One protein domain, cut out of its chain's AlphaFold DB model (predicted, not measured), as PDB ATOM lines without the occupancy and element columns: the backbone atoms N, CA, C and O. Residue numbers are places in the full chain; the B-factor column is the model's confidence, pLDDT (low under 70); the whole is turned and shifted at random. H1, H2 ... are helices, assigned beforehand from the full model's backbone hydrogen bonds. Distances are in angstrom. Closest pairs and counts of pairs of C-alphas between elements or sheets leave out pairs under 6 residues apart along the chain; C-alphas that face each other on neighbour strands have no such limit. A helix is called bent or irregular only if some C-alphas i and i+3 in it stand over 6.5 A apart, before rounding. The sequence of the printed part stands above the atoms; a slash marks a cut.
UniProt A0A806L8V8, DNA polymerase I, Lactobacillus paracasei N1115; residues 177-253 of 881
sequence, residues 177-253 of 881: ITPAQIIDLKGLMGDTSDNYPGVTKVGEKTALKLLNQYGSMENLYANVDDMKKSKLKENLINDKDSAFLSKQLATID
ATOM      1  N   ILE A 177      24.319  -0.744  36.703       94.00
ATOM      2  CA  ILE A 177      25.166   0.411  37.049       94.00
ATOM      3  C   ILE A 177      24.761   0.989  38.412       94.00
ATOM      4  O   ILE A 177      23.761   0.581  38.995       94.00
ATOM      5  N   THR A 178      25.545   1.918  38.952       94.50
ATOM      6  CA  THR A 178      25.225   2.646  40.191       94.50
ATOM      7  C   THR A 178      24.439   3.932  39.896       94.50
ATOM      8  O   THR A 178      24.495   4.427  38.768       94.50
ATOM      9  N   PRO A 179      23.743   4.524  40.887       93.69
ATOM     10  CA  PRO A 179      23.015   5.786  40.701       93.69
ATOM     11  C   PRO A 179      23.876   6.919  40.125       93.69
ATOM     12  O   PRO A 179      23.452   7.619  39.209       93.69
ATOM     13  N   ALA A 180      25.131   7.034  40.574       91.25
ATOM     14  CA  ALA A 180      26.074   8.042  40.086       91.25
ATOM     15  C   ALA A 180      26.455   7.864  38.602       91.25
ATOM     16  O   ALA A 180      26.851   8.824  37.951       91.25
ATOM     17  N   GLN A 181      26.317   6.655  38.049       94.88
ATOM     18  CA  GLN A 181      26.606   6.363  36.641       94.88
ATOM     19  C   GLN A 181      25.412   6.655  35.714       94.88
ATOM     20  O   GLN A 181      25.554   6.563  34.496       94.88
ATOM     21  N   ILE A 182      24.236   7.010  36.244       94.75
ATOM     22  CA  ILE A 182      23.047   7.314  35.426       94.75
ATOM     23  C   ILE A 182      23.278   8.567  34.569       94.75
ATOM     24  O   ILE A 182      22.946   8.575  33.384       94.75
ATOM     25  N   ILE A 183      23.933   9.591  35.121       95.25
ATOM     26  CA  ILE A 183      24.310  10.796  34.365       95.25
ATOM     27  C   ILE A 183      25.366  10.498  33.291       95.25
ATOM     28  O   ILE A 183      25.328  11.082  32.211       95.25
ATOM     29  N   ASP A 184      26.269   9.543  33.543       95.81
ATOM     30  CA  ASP A 184      27.252   9.097  32.551       95.81
ATOM     31  C   ASP A 184      26.573   8.343  31.404       95.81
ATOM     32  O   ASP A 184      26.921   8.521  30.235       95.81
ATOM     33  N   LEU A 185      25.579   7.513  31.731       95.06
ATOM     34  CA  LEU A 185      24.766   6.795  30.755       95.06
ATOM     35  C   LEU A 185      24.074   7.790  29.823       95.06
ATOM     36  O   LEU A 185      24.222   7.675  28.604       95.06
ATOM     37  N   LYS A 186      23.400   8.797  30.390       94.06
ATOM     38  CA  LYS A 186      22.739   9.878  29.645       94.06
ATOM     39  C   LYS A 186      23.717  10.726  28.837       94.06
ATOM     40  O   LYS A 186      23.417  11.045  27.691       94.06
ATOM     41  N   GLY A 187      24.899  11.029  29.372       94.75
ATOM     42  CA  GLY A 187      25.951  11.734  28.634       94.75
ATOM     43  C   GLY A 187      26.404  10.977  27.384       94.75
ATOM     44  O   GLY A 187      26.564  11.566  26.317       94.75
ATOM     45  N   LEU A 188      26.547   9.653  27.478       94.56
ATOM     46  CA  LEU A 188      26.975   8.820  26.354       94.56
ATOM     47  C   LEU A 188      25.873   8.567  25.320       94.56
ATOM     48  O   LEU A 188      26.184   8.529  24.131       94.56
ATOM     49  N   MET A 189      24.621   8.363  25.739       94.06
ATOM     50  CA  MET A 189      23.531   7.990  24.821       94.06
ATOM     51  C   MET A 189      22.649   9.158  24.354       94.06
ATOM     52  O   MET A 189      21.945   9.013  23.355       94.06
ATOM     53  N   GLY A 190      22.701  10.301  25.041       91.56
ATOM     54  CA  GLY A 190      21.794  11.429  24.826       91.56
ATOM     55  C   GLY A 190      20.383  11.167  25.353       91.56
ATOM     56  O   GLY A 190      20.094  10.115  25.925       91.56
ATOM     57  N   ASP A 191      19.483  12.124  25.143       89.56
ATOM     58  CA  ASP A 191      18.067  11.966  25.466       89.56
ATOM     59  C   ASP A 191      17.185  12.680  24.442       89.56
ATOM     60  O   ASP A 191      17.240  13.894  24.255       89.56
ATOM     61  N   THR A 192      16.336  11.901  23.779       83.19
ATOM     62  CA  THR A 192      15.377  12.396  22.792       83.19
ATOM     63  C   THR A 192      14.167  13.097  23.419       83.19
ATOM     64  O   THR A 192      13.522  13.890  22.745       83.19
ATOM     65  N   SER A 193      13.838  12.805  24.680       81.50
ATOM     66  CA  SER A 193      12.756  13.448  25.441       81.50
ATOM     67  C   SER A 193      13.126  14.882  25.826       81.50
ATOM     68  O   SER A 193      12.315  15.801  25.689       81.50
ATOM     69  N   ASP A 194      14.371  15.078  26.262       84.12
ATOM     70  CA  ASP A 194      14.955  16.385  26.590       84.12
ATOM     71  C   ASP A 194      15.686  17.047  25.421       84.12
ATOM     72  O   ASP A 194      16.184  18.166  25.545       84.12
ATOM     73  N   ASN A 195      15.709  16.380  24.272       87.06
ATOM     74  CA  ASN A 195      16.296  16.857  23.029       87.06
ATOM     75  C   ASN A 195      17.769  17.291  23.154       87.06
ATOM     76  O   ASN A 195      18.168  18.307  22.590       87.06
ATOM     77  N   TYR A 196      18.600  16.519  23.861       87.94
ATOM     78  CA  TYR A 196      20.055  16.712  23.854       87.94
ATOM     79  C   TYR A 196      20.790  15.503  23.247       87.94
ATOM     80  O   TYR A 196      20.385  14.351  23.446       87.94
ATOM     81  N   PRO A 197      21.864  15.738  22.470       89.38
ATOM     82  CA  PRO A 197      22.575  14.685  21.745       89.38
ATOM     83  C   PRO A 197      23.389  13.773  22.673       89.38
ATOM     84  O   PRO A 197      23.676  14.108  23.812       89.38
ATOM     85  N   GLY A 198      23.794  12.609  22.178       90.31
ATOM     86  CA  GLY A 198      24.799  11.754  22.815       90.31
ATOM     87  C   GLY A 198      25.959  11.506  21.863       90.31
ATOM     88  O   GLY A 198      26.073  12.150  20.821       90.31
ATOM     89  N   VAL A 199      26.783  10.510  22.165       94.06
ATOM     90  CA  VAL A 199      27.807  10.048  21.229       94.06
ATOM     91  C   VAL A 199      27.131   9.335  20.057       94.06
ATOM     92  O   VAL A 199      26.305   8.430  20.225       94.06
ATOM     93  N   THR A 200      27.502   9.700  18.835       92.81
ATOM     94  CA  THR A 200      26.925   9.160  17.605       92.81
ATOM     95  C   THR A 200      26.980   7.633  17.607       92.81
ATOM     96  O   THR A 200      28.039   7.020  17.764       92.81
ATOM     97  N   LYS A 201      25.831   6.988  17.368       90.50
ATOM     98  CA  LYS A 201      25.670   5.516  17.344       90.50
ATOM     99  C   LYS A 201      25.995   4.809  18.670       90.50
ATOM    100  O   LYS A 201      26.181   3.588  18.674       90.50
ATOM    101  N   VAL A 202      26.011   5.526  19.788       92.81
ATOM    102  CA  VAL A 202      26.050   4.946  21.133       92.81
ATOM    103  C   VAL A 202      24.641   5.009  21.714       92.81
ATOM    104  O   VAL A 202      24.151   6.064  22.073       92.81
ATOM    105  N   GLY A 203      23.964   3.861  21.765       90.19
ATOM    106  CA  GLY A 203      22.707   3.712  22.505       90.19
ATOM    107  C   GLY A 203      22.939   3.120  23.896       90.19
ATOM    108  O   GLY A 203      24.057   2.714  24.224       90.19
ATOM    109  N   GLU A 204      21.862   2.975  24.669       92.12
ATOM    110  CA  GLU A 204      21.856   2.472  26.054       92.12
ATOM    111  C   GLU A 204      22.750   1.235  26.265       92.12
ATOM    112  O   GLU A 204      23.656   1.247  27.093       92.12
ATOM    113  N   LYS A 205      22.590   0.184  25.446       93.19
ATOM    114  CA  LYS A 205      23.387  -1.055  25.561       93.19
ATOM    115  C   LYS A 205      24.895  -0.830  25.422       93.19
ATOM    116  O   LYS A 205      25.687  -1.480  26.105       93.19
ATOM    117  N   THR A 206      25.300   0.049  24.508       93.19
ATOM    118  CA  THR A 206      26.717   0.341  24.261       93.19
ATOM    119  C   THR A 206      27.282   1.198  25.391       93.19
ATOM    120  O   THR A 206      28.373   0.905  25.873       93.19
ATOM    121  N   ALA A 207      26.527   2.195  25.856       93.62
ATOM    122  CA  ALA A 207      26.905   3.032  26.990       93.62
ATOM    123  C   ALA A 207      27.060   2.208  28.283       93.62
ATOM    124  O   ALA A 207      28.112   2.266  28.912       93.62
ATOM    125  N   LEU A 208      26.100   1.336  28.613       94.62
ATOM    126  CA  LEU A 208      26.183   0.435  29.773       94.62
ATOM    127  C   LEU A 208      27.419  -0.473  29.734       94.62
ATOM    128  O   LEU A 208      28.063  -0.696  30.760       94.62
ATOM    129  N   LYS A 209      27.789  -0.987  28.554       93.94
ATOM    130  CA  LYS A 209      29.008  -1.793  28.392       93.94
ATOM    131  C   LYS A 209      30.270  -0.982  28.696       93.94
ATOM    132  O   LYS A 209      31.171  -1.497  29.352       93.94
ATOM    133  N   LEU A 210      30.339   0.261  28.218       93.12
ATOM    134  CA  LEU A 210      31.474   1.151  28.470       93.12
ATOM    135  C   LEU A 210      31.565   1.518  29.956       93.12
ATOM    136  O   LEU A 210      32.646   1.447  30.528       93.12
ATOM    137  N   LEU A 211      30.444   1.810  30.613       94.75
ATOM    138  CA  LEU A 211      30.429   2.158  32.037       94.75
ATOM    139  C   LEU A 211      30.778   0.981  32.945       94.75
ATOM    140  O   LEU A 211      31.500   1.160  33.919       94.75
ATOM    141  N   ASN A 212      30.362  -0.237  32.599       92.44
ATOM    142  CA  ASN A 212      30.794  -1.433  33.324       92.44
ATOM    143  C   ASN A 212      32.293  -1.718  33.163       92.44
ATOM    144  O   ASN A 212      32.916  -2.266  34.068       92.44
ATOM    145  N   GLN A 213      32.877  -1.352  32.019       92.75
ATOM    146  CA  GLN A 213      34.298  -1.562  31.754       92.75
ATOM    147  C   GLN A 213      35.183  -0.484  32.396       92.75
ATOM    148  O   GLN A 213      36.237  -0.810  32.937       92.75
ATOM    149  N   TYR A 214      34.785   0.784  32.307       92.44
ATOM    150  CA  TYR A 214      35.621   1.922  32.699       92.44
ATOM    151  C   TYR A 214      35.157   2.608  33.988       92.44
ATOM    152  O   TYR A 214      35.872   3.446  34.520       92.44
ATOM    153  N   GLY A 215      33.996   2.267  34.539       91.44
ATOM    154  CA  GLY A 215      33.489   2.829  35.792       91.44
ATOM    155  C   GLY A 215      32.864   4.219  35.652       91.44
ATOM    156  O   GLY A 215      31.771   4.425  36.163       91.44
ATOM    157  N   SER A 216      33.482   5.160  34.939       94.62
ATOM    158  CA  SER A 216      32.900   6.488  34.688       94.62
ATOM    159  C   SER A 216      33.213   6.998  33.288       94.62
ATOM    160  O   SER A 216      34.116   6.492  32.610       94.62
ATOM    161  N   MET A 217      32.482   8.025  32.857       94.19
ATOM    162  CA  MET A 217      32.749   8.685  31.581       94.19
ATOM    163  C   MET A 217      34.127   9.367  31.572       94.19
ATOM    164  O   MET A 217      34.843   9.296  30.575       94.19
ATOM    165  N   GLU A 218      34.555   9.958  32.690       95.06
ATOM    166  CA  GLU A 218      35.895  10.543  32.837       95.06
ATOM    167  C   GLU A 218      36.987   9.493  32.634       95.06
ATOM    168  O   GLU A 218      37.934   9.723  31.883       95.06
ATOM    169  N   ASN A 219      36.843   8.321  33.259       93.44
ATOM    170  CA  ASN A 219      37.834   7.260  33.136       93.44
ATOM    171  C   ASN A 219      37.809   6.613  31.741       93.44
ATOM    172  O   ASN A 219      38.860   6.255  31.212       93.44
ATOM    173  N   LEU A 220      36.641   6.522  31.094       94.19
ATOM    174  CA  LEU A 220      36.540   6.129  29.686       94.19
ATOM    175  C   LEU A 220      37.361   7.069  28.794       94.19
ATOM    176  O   LEU A 220      38.164   6.598  27.992       94.19
ATOM    177  N   TYR A 221      37.190   8.386  28.942       93.62
ATOM    178  CA  TYR A 221      37.907   9.365  28.123       93.62
ATOM    179  C   TYR A 221      39.389   9.496  28.477       93.62
ATOM    180  O   TYR A 221      40.175   9.832  27.595       93.62
ATOM    181  N   ALA A 222      39.792   9.188  29.712       92.38
ATOM    182  CA  ALA A 222      41.202   9.096  30.091       92.38
ATOM    183  C   ALA A 222      41.925   7.914  29.414       92.38
ATOM    184  O   ALA A 222      43.131   7.983  29.206       92.38
ATOM    185  N   ASN A 223      41.190   6.858  29.038       91.88
ATOM    186  CA  ASN A 223      41.725   5.636  28.418       91.88
ATOM    187  C   ASN A 223      41.264   5.449  26.956       91.88
ATOM    188  O   ASN A 223      41.461   4.384  26.363       91.88
ATOM    189  N   VAL A 224      40.626   6.457  26.348       90.56
ATOM    190  CA  VAL A 224      40.047   6.339  24.996       90.56
ATOM    191  C   VAL A 224      41.123   6.086  23.936       90.56
ATOM    192  O   VAL A 224      40.886   5.364  22.961       90.56
ATOM    193  N   ASP A 225      42.331   6.611  24.148       87.94
ATOM    194  CA  ASP A 225      43.468   6.459  23.239       87.94
ATOM    195  C   ASP A 225      43.990   5.017  23.173       87.94
ATOM    196  O   ASP A 225      44.415   4.579  22.100       87.94
ATOM    197  N   ASP A 226      43.812   4.234  24.238       87.38
ATOM    198  CA  ASP A 226      44.206   2.820  24.312       87.38
ATOM    199  C   ASP A 226      43.170   1.873  23.675       87.38
ATOM    200  O   ASP A 226      43.412   0.675  23.491       87.38
ATOM    201  N   MET A 227      42.003   2.390  23.271       88.44
ATOM    202  CA  MET A 227      40.980   1.590  22.596       88.44
ATOM    203  C   MET A 227      41.428   1.156  21.194       88.44
ATOM    204  O   MET A 227      42.030   1.918  20.427       88.44
ATOM    205  N   LYS A 228      41.038  -0.065  20.797       86.81
ATOM    206  CA  LYS A 228      41.238  -0.576  19.430       86.81
ATOM    207  C   LYS A 228      40.584   0.350  18.399       86.81
ATOM    208  O   LYS A 228      39.461   0.826  18.598       86.81
ATOM    209  N   LYS A 229      41.260   0.548  17.260       87.75
ATOM    210  CA  LYS A 229      40.741   1.346  16.141       87.75
ATOM    211  C   LYS A 229      39.376   0.808  15.697       87.75
ATOM    212  O   LYS A 229      39.257  -0.344  15.287       87.75
ATOM    213  N   SER A 230      38.346   1.637  15.820       92.00
ATOM    214  CA  SER A 230      36.961   1.299  15.501       92.00
ATOM    215  C   SER A 230      36.146   2.574  15.282       92.00
ATOM    216  O   SER A 230      36.497   3.625  15.816       92.00
ATOM    217  N   LYS A 231      35.015   2.467  14.570       90.12
ATOM    218  CA  LYS A 231      34.069   3.588  14.414       90.12
ATOM    219  C   LYS A 231      33.545   4.111  15.758       90.12
ATOM    220  O   LYS A 231      33.241   5.286  15.876       90.12
ATOM    221  N   LEU A 232      33.465   3.246  16.775       90.75
ATOM    222  CA  LEU A 232      33.083   3.638  18.133       90.75
ATOM    223  C   LEU A 232      34.120   4.583  18.760       90.75
ATOM    224  O   LEU A 232      33.737   5.592  19.333       90.75
ATOM    225  N   LYS A 233      35.419   4.278  18.618       91.75
ATOM    226  CA  LYS A 233      36.504   5.152  19.093       91.75
ATOM    227  C   LYS A 233      36.479   6.510  18.387       91.75
ATOM    228  O   LYS A 233      36.601   7.532  19.045       91.75
ATOM    229  N   GLU A 234      36.296   6.512  17.066       90.75
ATOM    230  CA  GLU A 234      36.197   7.748  16.274       90.75
ATOM    231  C   GLU A 234      35.019   8.619  16.735       90.75
ATOM    232  O   GLU A 234      35.203   9.808  16.973       90.75
ATOM    233  N   ASN A 235      33.840   8.025  16.949       93.50
ATOM    234  CA  ASN A 235      32.669   8.754  17.439       93.50
ATOM    235  C   ASN A 235      32.860   9.282  18.869       93.50
ATOM    236  O   ASN A 235      32.506  10.422  19.134       93.50
ATOM    237  N   LEU A 236      33.454   8.493  19.777       92.62
ATOM    238  CA  LEU A 236      33.766   8.947  21.139       92.62
ATOM    239  C   LEU A 236      34.684  10.177  21.119       92.62
ATOM    240  O   LEU A 236      34.439  11.130  21.844       92.62
ATOM    241  N   ILE A 237      35.719  10.182  20.275       92.44
ATOM    242  CA  ILE A 237      36.637  11.324  20.163       92.44
ATOM    243  C   ILE A 237      35.925  12.549  19.574       92.44
ATOM    244  O   ILE A 237      36.059  13.641  20.123       92.44
ATOM    245  N   ASN A 238      35.166  12.372  18.489       92.75
ATOM    246  CA  ASN A 238      34.496  13.475  17.792       92.75
ATOM    247  C   ASN A 238      33.380  14.117  18.627       92.75
ATOM    248  O   ASN A 238      33.233  15.334  18.610       92.75
ATOM    249  N   ASP A 239      32.629  13.309  19.377       95.00
ATOM    250  CA  ASP A 239      31.461  13.762  20.139       95.00
ATOM    251  C   ASP A 239      31.773  13.943  21.636       95.00
ATOM    252  O   ASP A 239      30.857  14.032  22.456       95.00
ATOM    253  N   LYS A 240      33.058  14.006  22.020       93.88
ATOM    254  CA  LYS A 240      33.492  14.128  23.423       93.88
ATOM    255  C   LYS A 240      32.840  15.319  24.122       93.88
ATOM    256  O   LYS A 240      32.233  15.148  25.178       93.88
ATOM    257  N   ASP A 241      32.935  16.504  23.527       92.31
ATOM    258  CA  ASP A 241      32.385  17.734  24.111       92.31
ATOM    259  C   ASP A 241      30.856  17.664  24.217       92.31
ATOM    260  O   ASP A 241      30.280  18.089  25.218       92.31
ATOM    261  N   SER A 242      30.206  17.033  23.233       91.19
ATOM    262  CA  SER A 242      28.767  16.766  23.265       91.19
ATOM    263  C   SER A 242      28.392  15.830  24.416       91.19
ATOM    264  O   SER A 242      27.407  16.080  25.101       91.19
ATOM    265  N   ALA A 243      29.173  14.778  24.668       92.88
ATOM    266  CA  ALA A 243      28.905  13.829  25.745       92.88
ATOM    267  C   ALA A 243      29.044  14.470  27.137       92.88
ATOM    268  O   ALA A 243      28.223  14.224  28.022       92.88
ATOM    269  N   PHE A 244      30.055  15.326  27.331       94.44
ATOM    270  CA  PHE A 244      30.230  16.082  28.576       94.44
ATOM    271  C   PHE A 244      29.145  17.142  28.777       94.44
ATOM    272  O   PHE A 244      28.636  17.268  29.891       94.44
ATOM    273  N   LEU A 245      28.743  17.849  27.716       92.38
ATOM    274  CA  LEU A 245      27.609  18.772  27.766       92.38
ATOM    275  C   LEU A 245      26.322  18.037  28.159       92.38
ATOM    276  O   LEU A 245      25.615  18.476  29.061       92.38
ATOM    277  N   SER A 246      26.045  16.885  27.552       93.19
ATOM    278  CA  SER A 246      24.847  16.093  27.846       93.19
ATOM    279  C   SER A 246      24.854  15.490  29.242       93.19
ATOM    280  O   SER A 246      23.820  15.495  29.907       93.19
ATOM    281  N   LYS A 247      26.014  15.050  29.746       94.62
ATOM    282  CA  LYS A 247      26.162  14.672  31.160       94.62
ATOM    283  C   LYS A 247      25.829  15.850  32.073       94.62
ATOM    284  O   LYS A 247      25.117  15.673  33.057       94.62
ATOM    285  N   GLN A 248      26.313  17.051  31.749       92.56
ATOM    286  CA  GLN A 248      26.031  18.251  32.533       92.56
ATOM    287  C   GLN A 248      24.542  18.625  32.505       92.56
ATOM    288  O   GLN A 248      24.008  19.012  33.540       92.56
ATOM    289  N   LEU A 249      23.873  18.505  31.354       90.75
ATOM    290  CA  LEU A 249      22.434  18.760  31.220       90.75
ATOM    291  C   LEU A 249      21.597  17.736  32.002       90.75
ATOM    292  O   LEU A 249      20.654  18.132  32.677       90.75
ATOM    293  N   ALA A 250      21.980  16.457  31.974       92.25
ATOM    294  CA  ALA A 250      21.301  15.369  32.686       92.25
ATOM    295  C   ALA A 250      21.535  15.363  34.210       92.25
ATOM    296  O   ALA A 250      20.851  14.653  34.948       92.25
ATOM    297  N   THR A 251      22.541  16.100  34.689       94.88
ATOM    298  CA  THR A 251      22.856  16.169  36.119       94.88
ATOM    299  C   THR A 251      21.849  17.073  36.822       94.88
ATOM    300  O   THR A 251      21.681  18.234  36.440       94.88
ATOM    301  N   ILE A 252      21.195  16.544  37.857       95.12
ATOM    302  CA  ILE A 252      20.311  17.325  38.729       95.12
ATOM    303  C   ILE A 252      21.165  18.213  39.636       95.12
ATOM    304  O   ILE A 252      22.088  17.727  40.297       95.12
ATOM    305  N   ASP A 253      20.855  19.509  39.673       94.00
ATOM    306  CA  ASP A 253      21.503  20.444  40.585       94.00
ATOM    307  C   ASP A 253      20.973  20.213  42.006       94.00
ATOM    308  O   ASP A 253      19.767  20.216  42.251       94.00
TER     309      ASP A 253
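This is residues 177 to 253 of the 881 residues of the protein "DNA polymerase I" of Lactobacillus paracasei N1115 (UniProt A0A806L8V8). Helix H1 stands in the middle, with H2 crossing it on one side and H5 crossing it on another, so that H1 lies between two helices that are apart from each other. H3 follows H2 round a corner and comes close to H1, while H4 touches no other helix and sits toward the end of the model where the link of residues 223 to 230 runs; the long loop of residues 190 to 203 runs out from H1 and folds back to H2. The printed part has 77 residues with five named helices, in the order H1, H2, H3, H4, H5, and no named strand; the class is all helix. The whole is compact, with a radius of gyration of the C-alphas of 11.3 A, and its outline, only just rounded, spans 34 by 23 by 19 A.

H1, residues 179 to 189, begins with C-alpha 179 at (23.015, 5.786, 40.701) and is 16.0 A long from first to last C-alpha. It is only just irregular: C-alphas 180 and 183 are 6.6 A apart. H2 is residues 204 to 214, 15.3 A long, with C-alpha 204 at (21.856, 2.472, 26.054). H3 is residues 217 to 222, 8.6 A. H4 is residues 231 to 238, 10.5 A. H5, residues 240 to 250, is 15.4 A long and ends with C-alpha 250 at (21.301, 15.369, 32.686).

H1 touches H5, and their closest C-alphas, those of Gly 187 and Lys 247, are 3.9 A apart. The two run opposite ways at a steep tilt of 48 degrees. H1 also touches H2, at a steep tilt of 58 degrees, opposite ways; the closest C-alphas are those of Leu 185 and Ala 207, 5.7 A. H2 and H3 touch only at the corner by their link, with the C-alphas of Tyr 214 and Leu 220 closest at 5.3 A. H1 and H3 are close but not clearly touching, with the C-alphas of Asp 184 and Met 217 closest at 5.6 A. H3 and H5 are near each other. H4 and H5 meet only through their link. H4 is apart from H1 and H2, and only just apart from H3, at 8.1 A between the closest C-alphas. In H2, H3, H4 and H5 every O i to N i+4 pair is within hydrogen-bond range; in H1 it is 5 of 7.

The two C-alphas farthest apart, those of Lys 229 and Asp 253, are 36.5 A apart. The printed part has no cut. The link from H1 to H2, 14 residues, is long; the link from H3 to H4 is short, and those from H2 to H3 and from H4 to H5 are tight. The mean pLDDT of the printed part is 92.1, and no printed residue is under 70.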